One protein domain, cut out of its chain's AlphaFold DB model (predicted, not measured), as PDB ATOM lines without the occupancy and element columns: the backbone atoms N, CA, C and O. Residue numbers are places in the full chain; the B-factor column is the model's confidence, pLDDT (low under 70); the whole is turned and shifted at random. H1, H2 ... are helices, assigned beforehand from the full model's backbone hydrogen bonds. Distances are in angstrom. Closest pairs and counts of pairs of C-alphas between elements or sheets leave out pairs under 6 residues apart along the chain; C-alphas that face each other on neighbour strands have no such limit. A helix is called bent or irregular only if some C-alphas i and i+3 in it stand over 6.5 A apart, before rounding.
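What this domain is: This is residues 2 to 80 of the 81 residues of the protein "Sulphotransf domain-containing protein" of hydrothermal vent metagenome (UniProt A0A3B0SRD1). The longest helix, H1, and another long helix, H5, are two arms of a flat, open model, and neither touches any helix; between them along the chain lies a small, loosely joined group of three short helices, H2, H3 and H4, with H3 and H4 folded back on each other as a helical hairpin. Residues 2 to 10 and 13 to 18 of H1 and residues 65 to 78 of H5 stand free. The printed part has 79 residues with five named helices, H1 to H5 in chain order, and no named strand: its class is all helix. It is only just loose, close to extended, with a radius of gyration of the C-alphas of 16.9 A, and its C-alphas span 50 by 36 by 15 A.

Where its parts are: H1, residues 2 to 18, runs 24.5 A from C-alpha 2 at (-34.234, -49.602, 45.430) to C-alpha 18 at (-30.237, -40.136, 67.643). H2 is residues 27 to 32, 8.5 A long, and H3 is residues 34 to 44, 15.5 A long. H4, residues 49 to 54, is 10.6 A long and irregular, but only just: C-alphas 51 and 54 are 6.9 A apart. H5, residues 64 to 78, runs 20.7 A and ends with C-alpha 78 at (-36.407, -47.441, 30.853).

How they stand to each other: H1 is apart from H2, H3, H4 and H5. H2 and H3 only just touch, and only at the corner by their tight link, with 3 pairs of C-alphas within 8 A. Their closest C-alphas, of Leu 30 and Ala 37, are 5.3 A apart. H2 and H3 run opposite ways at a steep tilt of 61 degrees. H3 and H4 form a helical hairpin and touch, with 12 pairs of C-alphas within 8 A. Their closest C-alphas, of Ala 39 and Pro 49, are 5.3 A apart. H3 and H4 stand at a shallow tilt of 17 degrees and run opposite ways. H2 and H4 are apart, and H5 is apart from H2, H3 and H4. In H1, H2, H3 and H5 every O i to N i+4 pair is within hydrogen-bond range; in H4 0 of 2 such pairs are, and 1 of 3 O i to N i+3 pairs.

The domain as a whole: The two C-alphas farthest apart are those of Ala 48 and Val 80, at 50.8 A. Without the stretches that stand free, the body of 47 residues spans 32 by 30 by 12 A. The printed part has no cut. The links H2 to H3 and H3 to H4 are tight, and the links H1 to H2 and H4 to H5 are short. The mean pLDDT of the printed part is 71.3, and 28 residues are under 70: residues 2 to 3, 48 to 69, 75 and 78 to 80.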
ATOM      1  N   ALA A   2     -33.862 -49.235  44.052       65.62
ATOM      2  CA  ALA A   2     -34.234 -49.602  45.430       65.62
ATOM      3  C   ALA A   2     -33.098 -49.481  46.471       65.62
ATOM      4  O   ALA A   2     -33.367 -49.097  47.601       65.62
ATOM      5  N   GLU A   3     -31.840 -49.749  46.104       69.88
ATOM      6  CA  GLU A   3     -30.697 -49.633  47.032       69.88
ATOM      7  C   GLU A   3     -30.401 -48.186  47.449       69.88
ATOM      8  O   GLU A   3     -30.124 -47.932  48.616       69.88
ATOM      9  N   LEU A   4     -30.521 -47.221  46.529       70.62
ATOM     10  CA  LEU A   4     -30.337 -45.799  46.851       70.62
ATOM     11  C   LEU A   4     -31.425 -45.310  47.814       70.62
ATOM     12  O   LEU A   4     -31.113 -44.682  48.819       70.62
ATOM     13  N   GLN A   5     -32.681 -45.702  47.573       74.81
ATOM     14  CA  GLN A   5     -33.785 -45.382  48.478       74.81
ATOM     15  C   GLN A   5     -33.590 -46.014  49.865       74.81
ATOM     16  O   GLN A   5     -33.844 -45.376  50.879       74.81
ATOM     17  N   GLN A   6     -33.086 -47.252  49.928       76.94
ATOM     18  CA  GLN A   6     -32.767 -47.906  51.200       76.94
ATOM     19  C   GLN A   6     -31.659 -47.181  51.969       76.94
ATOM     20  O   GLN A   6     -31.702 -47.135  53.198       76.94
ATOM     21  N   HIS A   7     -30.671 -46.620  51.268       77.06
ATOM     22  CA  HIS A   7     -29.615 -45.833  51.898       77.06
ATOM     23  C   HIS A   7     -30.168 -44.517  52.460       77.06
ATOM     24  O   HIS A   7     -29.870 -44.187  53.610       77.06
ATOM     25  N   ASP A   8     -31.023 -43.818  51.711       79.81
ATOM     26  CA  ASP A   8     -31.689 -42.597  52.182       79.81
ATOM     27  C   ASP A   8     -32.572 -42.875  53.411       79.81
ATOM     28  O   ASP A   8     -32.485 -42.184  54.433       79.81
ATOM     29  N   ASP A   9     -33.359 -43.953  53.375       84.31
ATOM     30  CA  ASP A   9     -34.237 -44.349  54.480       84.31
ATOM     31  C   ASP A   9     -33.441 -44.756  55.736       84.31
ATOM     32  O   ASP A   9     -33.858 -44.484  56.874       84.31
ATOM     33  N   ALA A  10     -32.272 -45.382  55.554       87.12
ATOM     34  CA  ALA A  10     -31.374 -45.739  56.648       87.12
ATOM     35  C   ALA A  10     -30.819 -44.492  57.356       87.12
ATOM     36  O   ALA A  10     -30.789 -44.457  58.591       87.12
ATOM     37  N   TRP A  11     -30.458 -43.450  56.602       84.94
ATOM     38  CA  TRP A  11     -30.025 -42.166  57.158       84.94
ATOM     39  C   TRP A  11     -31.131 -41.494  57.969       84.94
ATOM     40  O   TRP A  11     -30.914 -41.147  59.133       84.94
ATOM     41  N   VAL A  12     -32.344 -41.390  57.416       84.56
ATOM     42  CA  VAL A  12     -33.503 -40.812  58.124       84.56
ATOM     43  C   VAL A  12     -33.793 -41.571  59.420       84.56
ATOM     44  O   VAL A  12     -34.064 -40.971  60.465       84.56
ATOM     45  N   THR A  13     -33.709 -42.901  59.382       87.69
ATOM     46  CA  THR A  13     -33.923 -43.754  60.556       87.69
ATOM     47  C   THR A  13     -32.846 -43.535  61.619       87.69
ATOM     48  O   THR A  13     -33.157 -43.455  62.811       87.69
ATOM     49  N   TRP A  14     -31.584 -43.399  61.210       90.44
ATOM     50  CA  TRP A  14     -30.471 -43.132  62.115       90.44
ATOM     51  C   TRP A  14     -30.594 -41.754  62.781       90.44
ATOM     52  O   TRP A  14     -30.488 -41.664  64.006       90.44
ATOM     53  N   PHE A  15     -30.934 -40.703  62.029       88.69
ATOM     54  CA  PHE A  15     -31.163 -39.367  62.595       88.69
ATOM     55  C   PHE A  15     -32.293 -39.370  63.629       88.69
ATOM     56  O   PHE A  15     -32.107 -38.889  64.751       88.69
ATOM     57  N   LYS A  16     -33.421 -40.024  63.316       87.94
ATOM     58  CA  LYS A  16     -34.536 -40.204  64.262       87.94
ATOM     59  C   LYS A  16     -34.108 -40.945  65.526       87.94
ATOM     60  O   LYS A  16     -34.475 -40.541  66.629       87.94
ATOM     61  N   LYS A  17     -33.308 -42.006  65.386       91.12
ATOM     62  CA  LYS A  17     -32.782 -42.782  66.521       91.12
ATOM     63  C   LYS A  17     -31.917 -41.926  67.448       91.12
ATOM     64  O   LYS A  17     -31.993 -42.090  68.664       91.12
ATOM     65  N   HIS A  18     -31.129 -41.015  66.888       89.56
ATOM     66  CA  HIS A  18     -30.237 -40.136  67.643       89.56
ATOM     67  C   HIS A  18     -30.871 -38.795  68.042       89.56
ATOM     68  O   HIS A  18     -30.211 -38.002  68.707       89.56
ATOM     69  N   ARG A  19     -32.153 -38.565  67.704       86.81
ATOM     70  CA  ARG A  19     -32.872 -37.293  67.921       86.81
ATOM     71  C   ARG A  19     -32.115 -36.088  67.355       86.81
ATOM     72  O   ARG A  19     -32.095 -35.021  67.959       86.81
ATOM     73  N   LEU A  20     -31.475 -36.297  66.211       85.81
ATOM     74  CA  LEU A  20     -30.818 -35.246  65.451       85.81
ATOM     75  C   LEU A  20     -31.823 -34.688  64.448       85.81
ATOM     76  O   LEU A  20     -32.541 -35.467  63.818       85.81
ATOM     77  N   ASP A  21     -31.861 -33.366  64.317       78.88
ATOM     78  CA  ASP A  21     -32.651 -32.669  63.303       78.88
ATOM     79  C   ASP A  21     -31.719 -32.292  62.139       78.88
ATOM     80  O   ASP A  21     -30.920 -31.362  62.273       78.88
ATOM     81  N   PRO A  22     -31.686 -33.079  61.046       81.50
ATOM     82  CA  PRO A  22     -30.826 -32.782  59.913       81.50
ATOM     83  C   PRO A  22     -31.407 -31.622  59.103       81.50
ATOM     84  O   PRO A  22     -32.615 -31.543  58.901       81.50
ATOM     85  N   ILE A  23     -30.537 -30.776  58.557       79.19
ATOM     86  CA  ILE A  23     -30.925 -29.754  57.579       79.19
ATOM     87  C   ILE A  23     -30.930 -30.430  56.199       79.19
ATOM     88  O   ILE A  23     -29.855 -30.787  55.704       79.19
ATOM     89  N   PRO A  24     -32.098 -30.671  55.574       77.62
ATOM     90  CA  PRO A  24     -32.147 -31.307  54.268       77.62
ATOM     91  C   PRO A  24     -31.691 -30.314  53.197       77.62
ATOM     92  O   PRO A  24     -32.280 -29.249  53.030       77.62
ATOM     93  N   VAL A  25     -30.661 -30.683  52.441       78.62
ATOM     94  CA  VAL A  25     -30.182 -29.907  51.294       78.62
ATOM     95  C   VAL A  25     -30.271 -30.798  50.071       78.62
ATOM     96  O   VAL A  25     -29.607 -31.832  50.000       78.62
ATOM     97  N   THR A  26     -31.115 -30.417  49.118       78.81
ATOM     98  CA  THR A  26     -31.209 -31.141  47.851       78.81
ATOM     99  C   THR A  26     -30.120 -30.668  46.900       78.81
ATOM    100  O   THR A  26     -29.693 -29.508  46.928       78.81
ATOM    101  N   TYR A  27     -29.666 -31.575  46.039       71.69
ATOM    102  CA  TYR A  27     -28.656 -31.253  45.039       71.69
ATOM    103  C   TYR A  27     -29.141 -30.147  44.097       71.69
ATOM    104  O   TYR A  27     -28.378 -29.253  43.747       71.69
ATOM    105  N   GLU A  28     -30.421 -30.165  43.733       72.62
ATOM    106  CA  GLU A  28     -31.042 -29.181  42.852       72.62
ATOM    107  C   GLU A  28     -31.023 -27.780  43.470       72.62
ATOM    108  O   GLU A  28     -30.679 -26.819  42.784       72.62
ATOM    109  N   ALA A  29     -31.339 -27.660  44.766       71.12
ATOM    110  CA  ALA A  29     -31.319 -26.383  45.476       71.12
ATOM    111  C   ALA A  29     -29.889 -25.838  45.610       71.12
ATOM    112  O   ALA A  29     -29.637 -24.670  45.305       71.12
ATOM    113  N   LEU A  30     -28.938 -26.702  45.986       76.38
ATOM    114  CA  LEU A  30     -27.522 -26.348  46.086       76.38
ATOM    115  C   LEU A  30     -26.943 -25.920  44.733       76.38
ATOM    116  O   LEU A  30     -26.183 -24.961  44.649       76.38
ATOM    117  N   ALA A  31     -27.306 -26.627  43.669       71.00
ATOM    118  CA  ALA A  31     -26.799 -26.365  42.339       71.00
ATOM    119  C   ALA A  31     -27.408 -25.124  41.678       71.00
ATOM    120  O   ALA A  31     -26.726 -24.457  40.904       71.00
ATOM    121  N   ALA A  32     -28.683 -24.830  41.941       73.50
ATOM    122  CA  ALA A  32     -29.351 -23.654  41.393       73.50
ATOM    123  C   ALA A  32     -28.861 -22.358  42.050       73.50
ATOM    124  O   ALA A  32     -28.802 -21.313  41.404       73.50
ATOM    125  N   SER A  33     -28.545 -22.394  43.346       71.56
ATOM    126  CA  SER A  33     -28.114 -21.214  44.100       71.56
ATOM    127  C   SER A  33     -27.233 -21.614  45.289       71.56
ATOM    128  O   SER A  33     -27.709 -21.659  46.426       71.56
ATOM    129  N   PRO A  34     -25.933 -21.868  45.058       71.00
ATOM    130  CA  PRO A  34     -25.025 -22.350  46.098       71.00
ATOM    131  C   PRO A  34     -24.898 -21.373  47.272       71.00
ATOM    132  O   PRO A  34     -24.901 -21.797  48.423       71.00
ATOM    133  N   GLY A  35     -24.884 -20.063  47.003       73.62
ATOM    134  CA  GLY A  35     -24.833 -19.039  48.051       73.62
ATOM    135  C   GLY A  35     -26.069 -19.017  48.959       73.62
ATOM    136  O   GLY A  35     -25.930 -18.809  50.163       73.62
ATOM    137  N   LEU A  36     -27.265 -19.284  48.412       74.44
ATOM    138  CA  LEU A  36     -28.500 -19.373  49.203       74.44
ATOM    139  C   LEU A  36     -28.517 -20.643  50.054       74.44
ATOM    140  O   LEU A  36     -28.774 -20.556  51.247       74.44
ATOM    141  N   ALA A  37     -28.144 -21.792  49.485       78.50
ATOM    142  CA  ALA A  37     -28.062 -23.038  50.246       78.50
ATOM    143  C   ALA A  37     -27.061 -22.935  51.414       78.50
ATOM    144  O   ALA A  37     -27.331 -23.414  52.512       78.50
ATOM    145  N   VAL A  38     -25.921 -22.265  51.212       76.69
ATOM    146  CA  VAL A  38     -24.956 -21.994  52.290       76.69
ATOM    147  C   VAL A  38     -25.519 -21.009  53.318       76.69
ATOM    148  O   VAL A  38     -25.331 -21.218  54.514       76.69
ATOM    149  N   ALA A  39     -26.229 -19.962  52.886       77.88
ATOM    150  CA  ALA A  39     -26.889 -19.025  53.796       77.88
ATOM    151  C   ALA A  39     -27.947 -19.716  54.675       77.88
ATOM    152  O   ALA A  39     -28.028 -19.426  55.869       77.88
ATOM    153  N   ASP A  40     -28.712 -20.650  54.109       78.75
ATOM    154  CA  ASP A  40     -29.730 -21.427  54.821       78.75
ATOM    155  C   ASP A  40     -29.094 -22.340  55.878       78.75
ATOM    156  O   ASP A  40     -29.553 -22.381  57.020       78.75
ATOM    157  N   ILE A  41     -27.981 -23.006  55.540       80.25
ATOM    158  CA  ILE A  41     -27.209 -23.813  56.497       80.25
ATOM    159  C   ILE A  41     -26.655 -22.931  57.625       80.25
ATOM    160  O   ILE A  41     -26.779 -23.289  58.794       80.25
ATOM    161  N   LEU A  42     -26.065 -21.774  57.303       78.56
ATOM    162  CA  LEU A  42     -25.529 -20.852  58.312       78.56
ATOM    163  C   LEU A  42     -26.629 -20.304  59.227       78.56
ATOM    164  O   LEU A  42     -26.433 -20.245  60.439       78.56
ATOM    165  N   SER A  43     -27.795 -19.980  58.666       80.44
ATOM    166  CA  SER A  43     -28.956 -19.508  59.428       80.44
ATOM    167  C   SER A  43     -29.475 -20.581  60.386       80.44
ATOM    168  O   SER A  43     -29.770 -20.285  61.541       80.44
ATOM    169  N   ALA A  44     -29.535 -21.837  59.938       79.62
ATOM    170  CA  ALA A  44     -29.932 -22.968  60.774       79.62
ATOM    171  C   ALA A  44     -28.913 -23.291  61.885       79.62
ATOM    172  O   ALA A  44     -29.277 -23.871  62.904       79.62
ATOM    173  N   LEU A  45     -27.650 -22.889  61.713       80.44
ATOM    174  CA  LEU A  45     -26.597 -22.986  62.729       80.44
ATOM    175  C   LEU A  45     -26.524 -21.753  63.651       80.44
ATOM    176  O   LEU A  45     -25.590 -21.654  64.445       80.44
ATOM    177  N   GLU A  46     -27.472 -20.811  63.540       76.44
ATOM    178  CA  GLU A  46     -27.475 -19.516  64.247       76.44
ATOM    179  C   GLU A  46     -26.195 -18.685  64.007       76.44
ATOM    180  O   GLU A  46     -25.822 -17.815  64.798       76.44
ATOM    181  N   MET A  47     -25.507 -18.942  62.893       70.75
ATOM    182  CA  MET A  47     -24.309 -18.221  62.481       70.75
ATOM    183  C   MET A  47     -24.687 -17.058  61.565       70.75
ATOM    184  O   MET A  47     -25.629 -17.141  60.780       70.75
ATOM    185  N   ALA A  48     -23.933 -15.958  61.648       64.69
ATOM    186  CA  ALA A  48     -24.197 -14.784  60.826       64.69
ATOM    187  C   ALA A  48     -24.097 -15.143  59.323       64.69
ATOM    188  O   ALA A  48     -23.022 -15.554  58.869       64.69
ATOM    189  N   PRO A  49     -25.174 -14.955  58.534       60.72
ATOM    190  CA  PRO A  49     -25.209 -15.307  57.111       60.72
ATOM    191  C   PRO A  49     -24.296 -14.417  56.255       60.72
ATOM    192  O   PRO A  49     -24.081 -14.697  55.084       60.72
ATOM    193  N   GLU A  50     -23.701 -13.372  56.836       57.69
ATOM    194  CA  GLU A  50     -22.797 -12.440  56.156       57.69
ATOM    195  C   GLU A  50     -21.529 -13.116  55.595       57.69
ATOM    196  O   GLU A  50     -20.875 -12.569  54.711       57.69
ATOM    197  N   VAL A  51     -21.214 -14.338  56.045       55.22
ATOM    198  CA  VAL A  51     -20.116 -15.161  55.508       55.22
ATOM    199  C   VAL A  51     -20.474 -15.815  54.159       55.22
ATOM    200  O   VAL A  51     -19.572 -16.138  53.389       55.22
ATOM    201  N   SER A  52     -21.761 -15.987  53.817       53.94
ATOM    202  CA  SER A  52     -22.172 -16.693  52.585       53.94
ATOM    203  C   SER A  52     -22.066 -15.856  51.307       53.94
ATOM    204  O   SER A  52     -22.101 -16.409  50.209       53.94
ATOM    205  N   VAL A  53     -21.913 -14.532  51.435       54.47
ATOM    206  CA  VAL A  53     -21.950 -13.571  50.315       54.47
ATOM    207  C   VAL A  53     -20.818 -13.801  49.305       54.47
ATOM    208  O   VAL A  53     -20.907 -13.334  48.175       54.47
ATOM    209  N   ASN A  54     -19.779 -14.556  49.675       53.44
ATOM    210  CA  ASN A  54     -18.617 -14.803  48.826       53.44
ATOM    211  C   ASN A  54     -18.290 -16.295  48.647       53.44
ATOM    212  O   ASN A  54     -17.126 -16.666  48.516       53.44
ATOM    213  N   VAL A  55     -19.303 -17.167  48.681       56.00
ATOM    214  CA  VAL A  55     -19.130 -18.571  48.281       56.00
ATOM    215  C   VAL A  55     -19.503 -18.695  46.808       56.00
ATOM    216  O   VAL A  55     -20.545 -19.239  46.448       56.00
ATOM    217  N   GLU A  56     -18.655 -18.140  45.943       56.00
ATOM    218  CA  GLU A  56     -18.661 -18.544  44.541       56.00
ATOM    219  C   GLU A  56     -17.996 -19.923  44.448       56.00
ATOM    220  O   GLU A  56     -16.859 -20.090  44.903       56.00
ATOM    221  N   PRO A  57     -18.674 -20.948  43.910       55.97
ATOM    222  CA  PRO A  57     -18.022 -22.222  43.665       55.97
ATOM    223  C   PRO A  57     -16.911 -22.018  42.624       55.97
ATOM    224  O   PRO A  57     -17.190 -21.748  41.458       55.97
ATOM    225  N   GLU A  58     -15.645 -22.189  43.024       55.62
ATOM    226  CA  GLU A  58     -14.483 -22.134  42.111       55.62
ATOM    227  C   GLU A  58     -14.551 -23.208  41.008       55.62
ATOM    228  O   GLU A  58     -13.865 -23.139  39.987       55.62
ATOM    229  N   THR A  59     -15.400 -24.214  41.199       51.25
ATOM    230  CA  THR A  59     -15.680 -25.267  40.232       51.25
ATOM    231  C   THR A  59     -17.009 -25.005  39.534       51.25
ATOM    232  O   THR A  59     -18.070 -25.096  40.156       51.25
ATOM    233  N   ALA A  60     -16.963 -24.752  38.224       55.34
ATOM    234  CA  ALA A  60     -18.151 -24.777  37.377       55.34
ATOM    235  C   ALA A  60     -18.892 -26.116  37.544       55.34
ATOM    236  O   ALA A  60     -18.260 -27.168  37.683       55.34
ATOM    237  N   LYS A  61     -20.230 -26.090  37.521       54.41
ATOM    238  CA  LYS A  61     -21.070 -27.293  37.561       54.41
ATOM    239  C   LYS A  61     -20.779 -28.152  36.325       54.41
ATOM    240  O   LYS A  61     -21.343 -27.960  35.258       54.41
ATOM    241  N   LEU A  62     -19.858 -29.104  36.471       53.03
ATOM    242  CA  LEU A  62     -19.373 -29.973  35.389       53.03
ATOM    243  C   LEU A  62     -20.434 -30.964  34.877       53.03
ATOM    244  O   LEU A  62     -20.203 -31.652  33.887       53.03
ATOM    245  N   ALA A  63     -21.573 -31.072  35.564       52.59
ATOM    246  CA  ALA A  63     -22.529 -32.150  35.366       52.59
ATOM    247  C   ALA A  63     -23.745 -31.792  34.499       52.59
ATOM    248  O   ALA A  63     -24.447 -32.718  34.117       52.59
ATOM    249  N   ASP A  64     -24.018 -30.529  34.165       58.75
ATOM    250  CA  ASP A  64     -25.362 -30.161  33.691       58.75
ATOM    251  C   ASP A  64     -25.766 -30.800  32.370       58.75
ATOM    252  O   ASP A  64     -26.670 -31.632  32.320       58.75
ATOM    253  N   GLU A  65     -25.068 -30.475  31.292       57.72
ATOM    254  CA  GLU A  65     -25.591 -30.810  29.971       57.72
ATOM    255  C   GLU A  65     -25.439 -32.305  29.642       57.72
ATOM    256  O   GLU A  65     -26.324 -32.929  29.055       57.72
ATOM    257  N   VAL A  66     -24.332 -32.916  30.078       60.28
ATOM    258  CA  VAL A  66     -24.062 -34.341  29.839       60.28
ATOM    259  C   VAL A  66     -24.923 -35.221  30.745       60.28
ATOM    260  O   VAL A  66     -25.472 -36.218  30.270       60.28
ATOM    261  N   SER A  67     -25.102 -34.859  32.021       63.28
ATOM    262  CA  SER A  67     -25.914 -35.677  32.934       63.28
ATOM    263  C   SER A  67     -27.401 -35.573  32.616       63.28
ATOM    264  O   SER A  67     -28.099 -36.580  32.721       63.28
ATOM    265  N   GLU A  68     -27.895 -34.415  32.163       64.94
ATOM    266  CA  GLU A  68     -29.277 -34.281  31.686       64.94
ATOM    267  C   GLU A  68     -29.531 -35.100  30.416       64.94
ATOM    268  O   GLU A  68     -30.540 -35.807  30.334       64.94
ATOM    269  N   GLN A  69     -28.604 -35.087  29.450       66.88
ATOM    270  CA  GLN A  69     -28.707 -35.936  28.258       66.88
ATOM    271  C   GLN A  69     -28.726 -37.425  28.622       66.88
ATOM    272  O   GLN A  69     -29.509 -38.194  28.059       66.88
ATOM    273  N   TRP A  70     -27.906 -37.839  29.591       72.12
ATOM    274  CA  TRP A  70     -27.864 -39.225  30.057       72.12
ATOM    275  C   TRP A  70     -29.128 -39.609  30.828       72.12
ATOM    276  O   TRP A  70     -29.663 -40.691  30.600       72.12
ATOM    277  N   LEU A  71     -29.663 -38.718  31.668       71.44
ATOM    278  CA  LEU A  71     -30.944 -38.908  32.354       71.44
ATOM    279  C   LEU A  71     -32.104 -39.031  31.366       71.44
ATOM    280  O   LEU A  71     -32.959 -39.902  31.530       71.44
ATOM    281  N   SER A  72     -32.133 -38.181  30.339       74.31
ATOM    282  CA  SER A  72     -33.167 -38.202  29.303       74.31
ATOM    283  C   SER A  72     -33.118 -39.506  28.504       74.31
ATOM    284  O   SER A  72     -34.137 -40.181  28.342       74.31
ATOM    285  N   ARG A  73     -31.913 -39.937  28.108       74.56
ATOM    286  CA  ARG A  73     -31.701 -41.220  27.430       74.56
ATOM    287  C   ARG A  73     -32.065 -42.413  28.315       74.56
ATOM    288  O   ARG A  73     -32.774 -43.302  27.860       74.56
ATOM    289  N   TYR A  74     -31.657 -42.410  29.581       73.31
ATOM    290  CA  TYR A  74     -31.984 -43.473  30.531       73.31
ATOM    291  C   TYR A  74     -33.493 -43.582  30.793       73.31
ATOM    292  O   TYR A  74     -34.027 -44.689  30.837       73.31
ATOM    293  N   LYS A  75     -34.207 -42.455  30.920       69.31
ATOM    294  CA  LYS A  75     -35.678 -42.442  31.040       69.31
ATOM    295  C   LYS A  75     -36.357 -42.968  29.776       69.31
ATOM    296  O   LYS A  75     -37.317 -43.725  29.886       69.31
ATOM    297  N   ALA A  76     -35.855 -42.599  28.596       76.25
ATOM    298  CA  ALA A  76     -36.371 -43.102  27.327       76.25
ATOM    299  C   ALA A  76     -36.152 -44.618  27.182       76.25
ATOM    300  O   ALA A  76     -37.076 -45.329  26.804       76.25
ATOM    301  N   GLU A  77     -34.971 -45.126  27.544       72.31
ATOM    302  CA  GLU A  77     -34.654 -46.560  27.503       72.31
ATOM    303  C   GLU A  77     -35.418 -47.358  28.579       72.31
ATOM    304  O   GLU A  77     -35.860 -48.470  28.314       72.31
ATOM    305  N   SER A  78     -35.661 -46.781  29.763       60.19
ATOM    306  CA  SER A  78     -36.407 -47.441  30.853       60.19
ATOM    307  C   SER A  78     -37.928 -47.456  30.650       60.19
ATOM    308  O   SER A  78     -38.614 -48.250  31.285       60.19
ATOM    309  N   SER A  79     -38.467 -46.581  29.792       52.66
ATOM    310  CA  SER A  79     -39.892 -46.557  29.423       52.66
ATOM    311  C   SER A  79     -40.228 -47.505  28.264       52.66
ATOM    312  O   SER A  79     -41.403 -47.662  27.933       52.66
ATOM    313  N   VAL A  80     -39.220 -48.114  27.631       52.59
ATOM    314  CA  VAL A  80     -39.389 -49.175  26.632       52.59
ATOM    315  C   VAL A  80     -39.289 -50.522  27.353       52.59
ATOM    316  O   VAL A  80     -38.301 -51.242  27.239       52.59
TER     317      VAL A  80